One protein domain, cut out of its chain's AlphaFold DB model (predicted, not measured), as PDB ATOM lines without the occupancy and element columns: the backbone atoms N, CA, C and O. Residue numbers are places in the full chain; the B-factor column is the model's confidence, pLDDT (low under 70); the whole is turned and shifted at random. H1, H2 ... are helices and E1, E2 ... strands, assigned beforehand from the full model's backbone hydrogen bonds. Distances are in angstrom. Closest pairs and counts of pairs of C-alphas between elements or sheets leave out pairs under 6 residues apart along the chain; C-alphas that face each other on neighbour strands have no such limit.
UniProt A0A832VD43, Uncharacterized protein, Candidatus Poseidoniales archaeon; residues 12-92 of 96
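AT A GLANCE: This is residues 12 to 92 of the 96 residues of an uncharacterized protein of Candidatus Poseidoniales archaeon (UniProt A0A832VD43). Two sheets stand face to face as a small sandwich with their strands crossed: a larger, strongly twisted sheet of E3, E2, E6, E7 and E8, and a small sheet of E1, E4 and E5. Long strand E7 bends at residue 80, its hairpin partner E8 comes close to E5 along one side of the sandwich, and the short helix H1 packs on the larger sheet, mostly near E7. The 81 printed residues hold eight named strands and one named helix, in the order E1 E2 E3 E4 E5 H1 E6 E7 E8, and the class is mostly strand. Both sheets are antiparallel, in the orders E3 - E2 - E6 - E7 - E8 and E1 - E4 - E5. The whole is compact and rounded, with a radius of gyration of the C-alphas of 11.3 A and spans of 31 by 27 by 22 A.

HOW THE PARTS SIT: Start at E1, residues 13 to 16, an edge strand of the small sheet, and look across to E4, residues 33 to 36, its antiparallel neighbour, where N 15 and O 34 are 2.9 A apart, within hydrogen-bond range. E4 forms a hairpin with E5, residues 42 to 44, the other edge strand; here N 35 and O 43 are 2.8 A apart. Go back along the printed part to E2, residues 20 to 24, which meets E1 only through their link and forms a hairpin with edge strand E3, residues 27 to 29; N 29 and O 22 are 2.8 A apart. On the other side of E2 from E3 you reach E6, residues 63 to 69, antiparallel to it, with N 21 and O 68 at 2.8 A. E6, E7, residues 74 to 84, and E8, residues 87 to 92, are a meander, each strand the antiparallel neighbour of the one before. Look there for N 65 and O 78 at 2.9 A, then N 84 and O 87 at 2.8 A. E7 bends by 70 degrees at residue 80. The two sheets form a sandwich, two sheets face to face: the facing parts are 9.0 A apart centre to centre, and the strands of the one stand at 83 degrees to those of the other. Between the sheets, the closest C-alphas of E5 and E8, those of Met 42 and Ile 88, are 5.5 A apart. H1, residues 51 to 58, is on the larger sheet and not on the small one; its closest C-alphas to E7 are Leu 57 and Gln 82, 5.1 A. In H1 every O i to N i+4 pair is within hydrogen-bond range. E4 and E7 are apart.

IN THESE COORDINATES: Find C-alpha 13 at (44.585, -78.605, -118.817), where E1 begins; it runs 10.5 A to residue 16. E2 covers 13.6 A, E3 6.7 A, E4 10.0 A and E5 6.4 A. H1 starts at C-alpha 51 at (58.833, -66.795, -136.335) and runs 10.2 A to Gly 58. E6 spans 19.6 A, and E7, the longest strand with 11 residues, spans 25.0 A. E8 runs 14.8 A and ends at C-alpha 92, at (50.083, -68.962, -114.432).

THE WHOLE: The C-alphas of Lys 71 and Ser 85 are the two farthest apart, at 32.0 A. The printed part has no cut and no long link; the link from E5 to H1 is short, the others are tight. Mean pLDDT of the printed part is 81.5; look for values under 70 at residue 40, residues 46 to 48, residue 60, residues 86 to 87 and residues 89 to 92.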
ATOM      1  N   MET A  12      46.263 -81.136-115.039       81.00
ATOM      2  CA  MET A  12      46.684 -80.695-116.366       81.00
ATOM      3  C   MET A  12      45.463 -80.264-117.196       81.00
ATOM      4  O   MET A  12      44.469 -80.989-117.265       81.00
ATOM      5  N   HIS A  13      45.560 -79.107-117.847       84.88
ATOM      6  CA  HIS A  13      44.585 -78.605-118.817       84.88
ATOM      7  C   HIS A  13      45.182 -78.620-120.225       84.88
ATOM      8  O   HIS A  13      46.356 -78.302-120.404       84.88
ATOM      9  N   THR A  14      44.360 -78.943-121.225       88.69
ATOM     10  CA  THR A  14      44.779 -78.996-122.631       88.69
ATOM     11  C   THR A  14      43.828 -78.185-123.502       88.69
ATOM     12  O   THR A  14      42.615 -78.380-123.442       88.69
ATOM     13  N   PHE A  15      44.381 -77.309-124.338       89.50
ATOM     14  CA  PHE A  15      43.665 -76.530-125.350       89.50
ATOM     15  C   PHE A  15      44.158 -76.932-126.751       89.50
ATOM     16  O   PHE A  15      45.321 -77.311-126.912       89.50
ATOM     17  N   THR A  16      43.303 -76.830-127.771       91.06
ATOM     18  CA  THR A  16      43.661 -77.123-129.175       91.06
ATOM     19  C   THR A  16      43.501 -75.892-130.059       91.06
ATOM     20  O   THR A  16      42.582 -75.092-129.860       91.06
ATOM     21  N   GLY A  17      44.347 -75.761-131.084       88.88
ATOM     22  CA  GLY A  17      44.233 -74.679-132.069       88.88
ATOM     23  C   GLY A  17      42.939 -74.704-132.879       88.88
ATOM     24  O   GLY A  17      42.469 -73.666-133.333       88.88
ATOM     25  N   GLU A  18      42.304 -75.865-133.030       90.81
ATOM     26  CA  GLU A  18      40.982 -75.982-133.663       90.81
ATOM     27  C   GLU A  18      39.921 -75.150-132.927       90.81
ATOM     28  O   GLU A  18      39.018 -74.594-133.548       90.81
ATOM     29  N   SER A  19      40.051 -75.035-131.601       93.00
ATOM     30  CA  SER A  19      39.054 -74.434-130.713       93.00
ATOM     31  C   SER A  19      39.482 -73.089-130.112       93.00
ATOM     32  O   SER A  19      38.614 -72.283-129.776       93.00
ATOM     33  N   HIS A  20      40.788 -72.811-130.026       93.31
ATOM     34  CA  HIS A  20      41.358 -71.616-129.393       93.31
ATOM     35  C   HIS A  20      42.474 -70.985-130.244       93.31
ATOM     36  O   HIS A  20      42.993 -71.588-131.182       93.31
ATOM     37  N   ARG A  21      42.872 -69.762-129.887       91.50
ATOM     38  CA  ARG A  21      44.034 -69.043-130.425       91.50
ATOM     39  C   ARG A  21      44.766 -68.368-129.263       91.50
ATOM     40  O   ARG A  21      44.112 -67.885-128.337       91.50
ATOM     41  N   ILE A  22      46.100 -68.341-129.281       90.62
ATOM     42  CA  ILE A  22      46.863 -67.589-128.273       90.62
ATOM     43  C   ILE A  22      47.070 -66.150-128.741       90.62
ATOM     44  O   ILE A  22      47.220 -65.905-129.934       90.62
ATOM     45  N   PHE A  23      47.096 -65.195-127.815       91.25
ATOM     46  CA  PHE A  23      47.392 -63.794-128.104       91.25
ATOM     47  C   PHE A  23      48.534 -63.275-127.229       91.25
ATOM     48  O   PHE A  23      48.505 -63.455-126.012       91.25
ATOM     49  N   ILE A  24      49.500 -62.591-127.847       89.00
ATOM     50  CA  ILE A  24      50.634 -61.923-127.189       89.00
ATOM     51  C   ILE A  24      50.727 -60.503-127.742       89.00
ATOM     52  O   ILE A  24      50.686 -60.315-128.957       89.00
ATOM     53  N   ASP A  25      50.801 -59.500-126.863       86.19
ATOM     54  CA  ASP A  25      50.915 -58.073-127.214       86.19
ATOM     55  C   ASP A  25      49.911 -57.628-128.310       86.19
ATOM     56  O   ASP A  25      50.216 -56.869-129.229       86.19
ATOM     57  N   GLY A  26      48.680 -58.152-128.218       86.44
ATOM     58  CA  GLY A  26      47.561 -57.893-129.137       86.44
ATOM     59  C   GLY A  26      47.541 -58.734-130.424       86.44
ATOM     60  O   GLY A  26      46.533 -58.734-131.130       86.44
ATOM     61  N   ARG A  27      48.606 -59.484-130.726       89.56
ATOM     62  CA  ARG A  27      48.731 -60.331-131.924       89.56
ATOM     63  C   ARG A  27      48.263 -61.753-131.635       89.56
ATOM     64  O   ARG A  27      48.673 -62.328-130.633       89.56
ATOM     65  N   GLY A  28      47.415 -62.308-132.501       90.31
ATOM     66  CA  GLY A  28      46.879 -63.666-132.362       90.31
ATOM     67  C   GLY A  28      47.631 -64.686-133.217       90.31
ATOM     68  O   GLY A  28      47.721 -64.497-134.428       90.31
ATOM     69  N   PHE A  29      48.093 -65.772-132.599       88.81
ATOM     70  CA  PHE A  29      48.834 -66.868-133.225       88.81
ATOM     71  C   PHE A  29      48.078 -68.192-133.078       88.81
ATOM     72  O   PHE A  29      47.553 -68.518-132.008       88.81
ATOM     73  N   ASP A  30      48.027 -68.964-134.158       87.94
ATOM     74  CA  ASP A  30      47.549 -70.344-134.127       87.94
ATOM     75  C   ASP A  30      48.658 -71.276-133.607       87.94
ATOM     76  O   ASP A  30      49.847 -70.964-133.672       87.94
ATOM     77  N   PHE A  31      48.256 -72.413-133.050       85.06
ATOM     78  CA  PHE A  31      49.119 -73.431-132.447       85.06
ATOM     79  C   PHE A  31      48.451 -74.800-132.625       85.06
ATOM     80  O   PHE A  31      47.277 -74.843-132.987       85.06
ATOM     81  N   GLN A  32      49.134 -75.920-132.365       86.31
ATOM     82  CA  GLN A  32      48.485 -77.236-132.464       86.31
ATOM     83  C   GLN A  32      47.844 -77.654-131.130       86.31
ATOM     84  O   GLN A  32      46.616 -77.731-131.022       86.31
ATOM     85  N   VAL A  33      48.671 -77.860-130.102       88.44
ATOM     86  CA  VAL A  33      48.256 -78.232-128.739       88.44
ATOM     87  C   VAL A  33      48.933 -77.315-127.724       88.44
ATOM     88  O   VAL A  33      50.099 -76.961-127.876       88.44
ATOM     89  N   LEU A  34      48.198 -76.939-126.681       86.88
ATOM     90  CA  LEU A  34      48.693 -76.208-125.519       86.88
ATOM     91  C   LEU A  34      48.366 -77.017-124.263       86.88
ATOM     92  O   LEU A  34      47.202 -77.121-123.887       86.88
ATOM     93  N   GLU A  35      49.388 -77.564-123.612       87.81
ATOM     94  CA  GLU A  35      49.296 -78.150-122.276       87.81
ATOM     95  C   GLU A  35      49.666 -77.112-121.212       87.81
ATOM     96  O   GLU A  35      50.708 -76.456-121.299       87.81
ATOM     97  N   VAL A  36      48.858 -77.032-120.160       83.81
ATOM     98  CA  VAL A  36      49.159 -76.316-118.919       83.81
ATOM     99  C   VAL A  36      49.208 -77.351-117.803       83.81
ATOM    100  O   VAL A  36      48.214 -78.021-117.526       83.81
ATOM    101  N   GLN A  37      50.381 -77.520-117.207       81.12
ATOM    102  CA  GLN A  37      50.653 -78.491-116.152       81.12
ATOM    103  C   GLN A  37      50.258 -77.922-114.774       81.12
ATOM    104  O   GLN A  37      50.138 -76.707-114.596       81.12
ATOM    105  N   SER A  38      50.042 -78.793-113.784       75.81
ATOM    106  CA  SER A  38      49.587 -78.401-112.436       75.81
ATOM    107  C   SER A  38      50.650 -77.696-111.579       75.81
ATOM    108  O   SER A  38      50.330 -77.129-110.538       75.81
ATOM    109  N   ASP A  39      51.908 -77.674-112.023       72.69
ATOM    110  CA  ASP A  39      52.991 -76.840-111.481       72.69
ATOM    111  C   ASP A  39      53.023 -75.419-112.094       72.69
ATOM    112  O   ASP A  39      53.812 -74.575-111.669       72.69
ATOM    113  N   GLY A  40      52.159 -75.139-113.078       68.81
ATOM    114  CA  GLY A  40      52.129 -73.895-113.851       68.81
ATOM    115  C   GLY A  40      53.004 -73.904-115.111       68.81
ATOM    116  O   GLY A  40      52.937 -72.946-115.885       68.81
ATOM    117  N   THR A  41      53.782 -74.966-115.353       74.69
ATOM    118  CA  THR A  41      54.607 -75.119-116.559       74.69
ATOM    119  C   THR A  41      53.727 -75.268-117.802       74.69
ATOM    120  O   THR A  41      52.698 -75.945-117.787       74.69
ATOM    121  N   MET A  42      54.148 -74.665-118.914       77.94
ATOM    122  CA  MET A  42      53.433 -74.712-120.187       77.94
ATOM    123  C   MET A  42      54.213 -75.531-121.227       77.94
ATOM    124  O   MET A  42      55.429 -75.396-121.384       77.94
ATOM    125  N   LYS A  43      53.506 -76.371-121.988       79.50
ATOM    126  CA  LYS A  43      54.034 -76.959-123.224       79.50
ATOM    127  C   LYS A  43      53.138 -76.544-124.376       79.50
ATOM    128  O   LYS A  43      51.995 -76.976-124.470       79.50
ATOM    129  N   LEU A  44      53.668 -75.691-125.239       79.25
ATOM    130  CA  LEU A  44      53.054 -75.375-126.518       79.25
ATOM    131  C   LEU A  44      53.701 -76.284-127.559       79.25
ATOM    132  O   LEU A  44      54.925 -76.263-127.692       79.25
ATOM    133  N   ASP A  45      52.908 -77.080-128.269       72.06
ATOM    134  CA  ASP A  45      53.426 -77.791-129.431       72.06
ATOM    135  C   ASP A  45      53.659 -76.779-130.558       72.06
ATOM    136  O   ASP A  45      52.727 -76.172-131.097       72.06
ATOM    137  N   LEU A  46      54.942 -76.584-130.847       64.50
ATOM    138  CA  LEU A  46      55.491 -75.669-131.835       64.50
ATOM    139  C   LEU A  46      56.017 -76.438-133.059       64.50
ATOM    140  O   LEU A  46      57.084 -76.132-133.590       64.50
ATOM    141  N   GLN A  47      55.278 -77.446-133.526       60.44
ATOM    142  CA  GLN A  47      55.457 -78.006-134.866       60.44
ATOM    143  C   GLN A  47      55.200 -76.919-135.928       60.44
ATOM    144  O   GLN A  47      54.059 -76.605-136.254       60.44
ATOM    145  N   ASN A  48      56.293 -76.359-136.462       65.25
ATOM    146  CA  ASN A  48      56.344 -75.143-137.288       65.25
ATOM    147  C   ASN A  48      55.820 -73.897-136.540       65.25
ATOM    148  O   ASN A  48      54.693 -73.462-136.782       65.25
ATOM    149  N   PRO A  49      56.620 -73.299-135.635       70.12
ATOM    150  CA  PRO A  49      56.208 -72.091-134.936       70.12
ATOM    151  C   PRO A  49      56.164 -70.899-135.893       70.12
ATOM    152  O   PRO A  49      56.987 -70.788-136.805       70.12
ATOM    153  N   ASP A  50      55.281 -69.945-135.613       79.56
ATOM    154  CA  ASP A  50      55.400 -68.612-136.198       79.56
ATOM    155  C   ASP A  50      56.751 -67.980-135.757       79.56
ATOM    156  O   ASP A  50      57.079 -67.987-134.556       79.56
ATOM    157  N   PRO A  51      57.577 -67.454-136.684       81.88
ATOM    158  CA  PRO A  51      58.833 -66.795-136.335       81.88
ATOM    159  C   PRO A  51      58.658 -65.589-135.398       81.88
ATOM    160  O   PRO A  51      59.492 -65.391-134.515       81.88
ATOM    161  N   GLU A  52      57.569 -64.822-135.523       85.50
ATOM    162  CA  GLU A  52      57.255 -63.709-134.616       85.50
ATOM    163  C   GLU A  52      56.848 -64.215-133.227       85.50
ATOM    164  O   GLU A  52      57.263 -63.625-132.232       85.50
ATOM    165  N   LEU A  53      56.106 -65.326-133.130       83.31
ATOM    166  CA  LEU A  53      55.795 -65.964-131.840       83.31
ATOM    167  C   LEU A  53      57.081 -66.409-131.127       83.31
ATOM    168  O   LEU A  53      57.259 -66.156-129.935       83.31
ATOM    169  N   THR A  54      57.999 -67.024-131.877       79.06
ATOM    170  CA  THR A  54      59.307 -67.458-131.364       79.06
ATOM    171  C   THR A  54      60.148 -66.263-130.913       79.06
ATOM    172  O   THR A  54      60.749 -66.309-129.841       79.06
ATOM    173  N   ARG A  55      60.157 -65.170-131.692       83.44
ATOM    174  CA  ARG A  55      60.881 -63.935-131.360       83.44
ATOM    175  C   ARG A  55      60.326 -63.269-130.099       83.44
ATOM    176  O   ARG A  55      61.089 -63.034-129.168       83.44
ATOM    177  N   LEU A  56      59.012 -63.036-130.028       84.62
ATOM    178  CA  LEU A  56      58.358 -62.365-128.893       84.62
ATOM    179  C   LEU A  56      58.613 -63.070-127.552       84.62
ATOM    180  O   LEU A  56      58.761 -62.401-126.531       84.62
ATOM    181  N   LEU A  57      58.673 -64.407-127.558       80.19
ATOM    182  CA  LEU A  57      58.968 -65.230-126.379       80.19
ATOM    183  C   LEU A  57      60.475 -65.411-126.115       80.19
ATOM    184  O   LEU A  57      60.857 -65.769-125.000       80.19
ATOM    185  N   GLY A  58      61.319 -65.207-127.131       75.00
ATOM    186  CA  GLY A  58      62.772 -65.392-127.082       75.00
ATOM    187  C   GLY A  58      63.575 -64.141-126.707       75.00
ATOM    188  O   GLY A  58      64.731 -64.266-126.316       75.00
ATOM    189  N   GLU A  59      62.978 -62.946-126.759       73.25
ATOM    190  CA  GLU A  59      63.619 -61.650-126.445       73.25
ATOM    191  C   GLU A  59      63.960 -61.435-124.951       73.25
ATOM    192  O   GLU A  59      64.260 -60.322-124.527       73.25
ATOM    193  N   GLY A  60      63.928 -62.487-124.128       66.19
ATOM    194  CA  GLY A  60      64.302 -62.466-122.708       66.19
ATOM    195  C   GLY A  60      63.290 -61.784-121.779       66.19
ATOM    196  O   GLY A  60      63.214 -62.133-120.602       66.19
ATOM    197  N   GLU A  61      62.468 -60.865-122.280       77.44
ATOM    198  CA  GLU A  61      61.394 -60.244-121.503       77.44
ATOM    199  C   GLU A  61      60.224 -61.217-121.246       77.44
ATOM    200  O   GLU A  61      59.747 -61.872-122.176       77.44
ATOM    201  N   PRO A  62      59.705 -61.301-120.006       82.38
ATOM    202  CA  PRO A  62      58.532 -62.111-119.694       82.38
ATOM    203  C   PRO A  62      57.244 -61.531-120.303       82.38
ATOM    204  O   PRO A  62      56.749 -60.490-119.865       82.38
ATOM    205  N   ARG A  63      56.651 -62.247-121.263       86.19
ATOM    206  CA  ARG A  63      55.403 -61.861-121.946       86.19
ATOM    207  C   ARG A  63      54.148 -62.278-121.164       86.19
ATOM    208  O   ARG A  63      54.193 -63.095-120.238       86.19
ATOM    209  N   ILE A  64      53.001 -61.730-121.572       87.25
ATOM    210  CA  ILE A  64      51.665 -62.195-121.171       87.25
ATOM    211  C   ILE A  64      51.022 -62.890-122.374       87.25
ATOM    212  O   ILE A  64      50.965 -62.311-123.459       87.25
ATOM    213  N   ILE A  65      50.522 -64.108-122.170       88.00
ATOM    214  CA  ILE A  65      49.793 -64.887-123.176       88.00
ATOM    215  C   ILE A  65      48.333 -65.000-122.736       88.00
ATOM    216  O   ILE A  65      48.046 -65.441-121.624       88.00
ATOM    217  N   TYR A  66      47.402 -64.642-123.613       89.81
ATOM    218  CA  TYR A  66      45.973 -64.902-123.429       89.81
ATOM    219  C   TYR A  66      45.585 -66.116-124.271       89.81
ATOM    220  O   TYR A  66      45.883 -66.139-125.463       89.81
ATOM    221  N   VAL A  67      44.903 -67.100-123.686       89.69
ATOM    222  CA  VAL A  67      44.229 -68.160-124.449       89.69
ATOM    223  C   VAL A  67      42.788 -67.720-124.655       89.69
ATOM    224  O   VAL A  67      42.107 -67.356-123.694       89.69
ATOM    225  N   VAL A  68      42.351 -67.693-125.912       91.12
ATOM    226  CA  VAL A  68      41.041 -67.166-126.300       91.12
ATOM    227  C   VAL A  68      40.347 -68.188-127.192       91.12
ATOM    228  O   VAL A  68      40.917 -68.597-128.207       91.12
ATOM    229  N   SER A  69      39.132 -68.612-126.844       92.00
ATOM    230  CA  SER A  69      38.324 -69.485-127.698       92.00
ATOM    231  C   SER A  69      38.040 -68.808-129.046       92.00
ATOM    232  O   SER A  69      37.963 -67.580-129.150       92.00
ATOM    233  N   ARG A  70      37.810 -69.586-130.111       90.69
ATOM    234  CA  ARG A  70      37.408 -69.035-131.423       90.69
ATOM    235  C   ARG A  70      36.027 -68.354-131.410       90.69
ATOM    236  O   ARG A  70      35.643 -67.768-132.417       90.69
ATOM    237  N   LYS A  71      35.306 -68.376-130.278       91.69
ATOM    238  CA  LYS A  71      34.090 -67.580-130.028       91.69
ATOM    239  C   LYS A  71      34.385 -66.194-129.428       91.69
ATOM    240  O   LYS A  71      33.476 -65.374-129.346       91.69
ATOM    241  N   GLY A  72      35.628 -65.926-129.015       86.75
ATOM    242  CA  GLY A  72      36.059 -64.672-128.381       86.75
ATOM    243  C   GLY A  72      36.069 -64.686-126.846       86.75
ATOM    244  O   GLY A  72      36.345 -63.653-126.233       86.75
ATOM    245  N   GLU A  73      35.785 -65.828-126.218       88.19
ATOM    246  CA  GLU A  73      35.840 -66.004-124.760       88.19
ATOM    247  C   GLU A  73      37.309 -66.104-124.307       88.19
ATOM    248  O   GLU A  73      38.147 -66.613-125.044       88.19
ATOM    249  N   ARG A  74      37.657 -65.571-123.127       85.19
ATOM    250  CA  ARG A  74      39.042 -65.548-122.612       85.19
ATOM    251  C   ARG A  74      39.206 -66.577-121.498       85.19
ATOM    252  O   ARG A  74      38.984 -66.258-120.335       85.19
ATOM    253  N   ASP A  75      39.588 -67.792-121.868       83.81
ATOM    254  CA  ASP A  75      39.579 -68.960-120.980       83.81
ATOM    255  C   ASP A  75      40.776 -69.016-120.015       83.81
ATOM    256  O   ASP A  75      40.688 -69.623-118.945       83.81
ATOM    257  N   LEU A  76      41.907 -68.396-120.386       84.50
ATOM    258  CA  LEU A  76      43.116 -68.367-119.559       84.50
ATOM    259  C   LEU A  76      44.006 -67.141-119.826       84.50
ATOM    260  O   LEU A  76      44.125 -66.662-120.955       84.50
ATOM    261  N   VAL A  77      44.713 -66.695-118.783       85.81
ATOM    262  CA  VAL A  77      45.853 -65.773-118.876       85.81
ATOM    263  C   VAL A  77      47.094 -66.431-118.267       85.81
ATOM    264  O   VAL A  77      47.087 -66.871-117.119       85.81
ATOM    265  N   LEU A  78      48.193 -66.458-119.010       81.56
ATOM    266  CA  LEU A  78      49.516 -66.786-118.491       81.56
ATOM    267  C   LEU A  78      50.345 -65.501-118.434       81.56
ATOM    268  O   LEU A  78      50.350 -64.717-119.381       81.56
ATOM    269  N   GLN A  79      51.038 -65.261-117.325       83.75
ATOM    270  CA  GLN A  79      51.969 -64.138-117.181       83.75
ATOM    271  C   GLN A  79      53.387 -64.685-117.025       83.75
ATOM    272  O   GLN A  79      53.561 -65.875-116.787       83.75
ATOM    273  N   GLY A  80      54.420 -63.852-117.139       80.50
ATOM    274  CA  GLY A  80      55.783 -64.330-116.891       80.50
ATOM    275  C   GLY A  80      56.329 -65.283-117.960       80.50
ATOM    276  O   GLY A  80      57.253 -66.026-117.659       80.50
ATOM    277  N   CYS A  81      55.735 -65.330-119.156       81.00
ATOM    278  CA  CYS A  81      56.043 -66.359-120.143       81.00
ATOM    279  C   CYS A  81      57.339 -66.069-120.910       81.00
ATOM    280  O   CYS A  81      57.483 -64.995-121.492       81.00
ATOM    281  N   GLN A  82      58.249 -67.042-120.937       78.62
ATOM    282  CA  GLN A  82      59.560 -66.969-121.590       78.62
ATOM    283  C   GLN A  82      59.880 -68.292-122.301       78.62
ATOM    284  O   GLN A  82      59.561 -69.376-121.800       78.62
ATOM    285  N   LEU A  83      60.547 -68.218-123.455       77.44
ATOM    286  CA  LEU A  83      61.034 -69.396-124.172       77.44
ATOM    287  C   LEU A  83      62.243 -70.004-123.443       77.44
ATOM    288  O   LEU A  83      63.290 -69.374-123.308       77.44
ATOM    289  N   VAL A  84      62.118 -71.261-123.017       73.44
ATOM    290  CA  VAL A  84      63.181 -72.043-122.372       73.44
ATOM    291  C   VAL A  84      63.541 -73.215-123.286       73.44
ATOM    292  O   VAL A  84      62.910 -74.275-123.280       73.44
ATOM    293  N   SER A  85      64.565 -72.999-124.115       70.62
ATOM    294  CA  SER A  85      65.066 -73.922-125.148       70.62
ATOM    295  C   SER A  85      64.034 -74.318-126.218       70.62
ATOM    296  O   SER A  85      64.061 -73.765-127.313       70.62
ATOM    297  N   ARG A  86      63.155 -75.290-125.935       64.75
ATOM    298  CA  ARG A  86      62.066 -75.754-126.828       64.75
ATOM    299  C   ARG A  86      60.696 -75.808-126.131       64.75
ATOM    300  O   ARG A  86      59.735 -76.287-126.719       64.75
ATOM    301  N   SER A  87      60.617 -75.318-124.897       64.50
ATOM    302  CA  SER A  87      59.403 -75.249-124.075       64.50
ATOM    303  C   SER A  87      59.168 -73.805-123.632       64.50
ATOM    304  O   SER A  87      60.042 -72.956-123.808       64.50
ATOM    305  N   ILE A  88      58.013 -73.502-123.038       70.00
ATOM    306  CA  ILE A  88      57.699 -72.153-122.549       70.00
ATOM    307  C   ILE A  88      57.463 -72.237-121.041       70.00
ATOM    308  O   ILE A  88      56.533 -72.894-120.586       70.00
ATOM    309  N   SER A  89      58.309 -71.577-120.254       69.56
ATOM    310  CA  SER A  89      58.058 -71.426-118.817       69.56
ATOM    311  C   SER A  89      57.140 -70.228-118.600       69.56
ATOM    312  O   SER A  89      57.333 -69.207-119.255       69.56
ATOM    313  N   CYS A  90      56.151 -70.341-117.713       69.00
ATOM    314  CA  CYS A  90      55.177 -69.290-117.413       69.00
ATOM    315  C   CYS A  90      54.841 -69.257-115.914       69.00
ATOM    316  O   CYS A  90      54.895 -70.265-115.214       69.00
ATOM    317  N   HIS A  91      54.397 -68.096-115.437       65.00
ATOM    318  CA  HIS A  91      53.760 -67.899-114.138       65.00
ATOM    319  C   HIS A  91      52.242 -67.717-114.323       65.00
ATOM    320  O   HIS A  91      51.726 -66.617-114.553       65.00
ATOM    321  N   LEU A  92      51.528 -68.837-114.241       63.25
ATOM    322  CA  LEU A  92      50.083 -68.962-114.432       63.25
ATOM    323  C   LEU A  92      49.249 -68.117-113.438       63.25
ATOM    324  O   LEU A  92      49.600 -68.024-112.260       63.25
TER     325      LEU A  92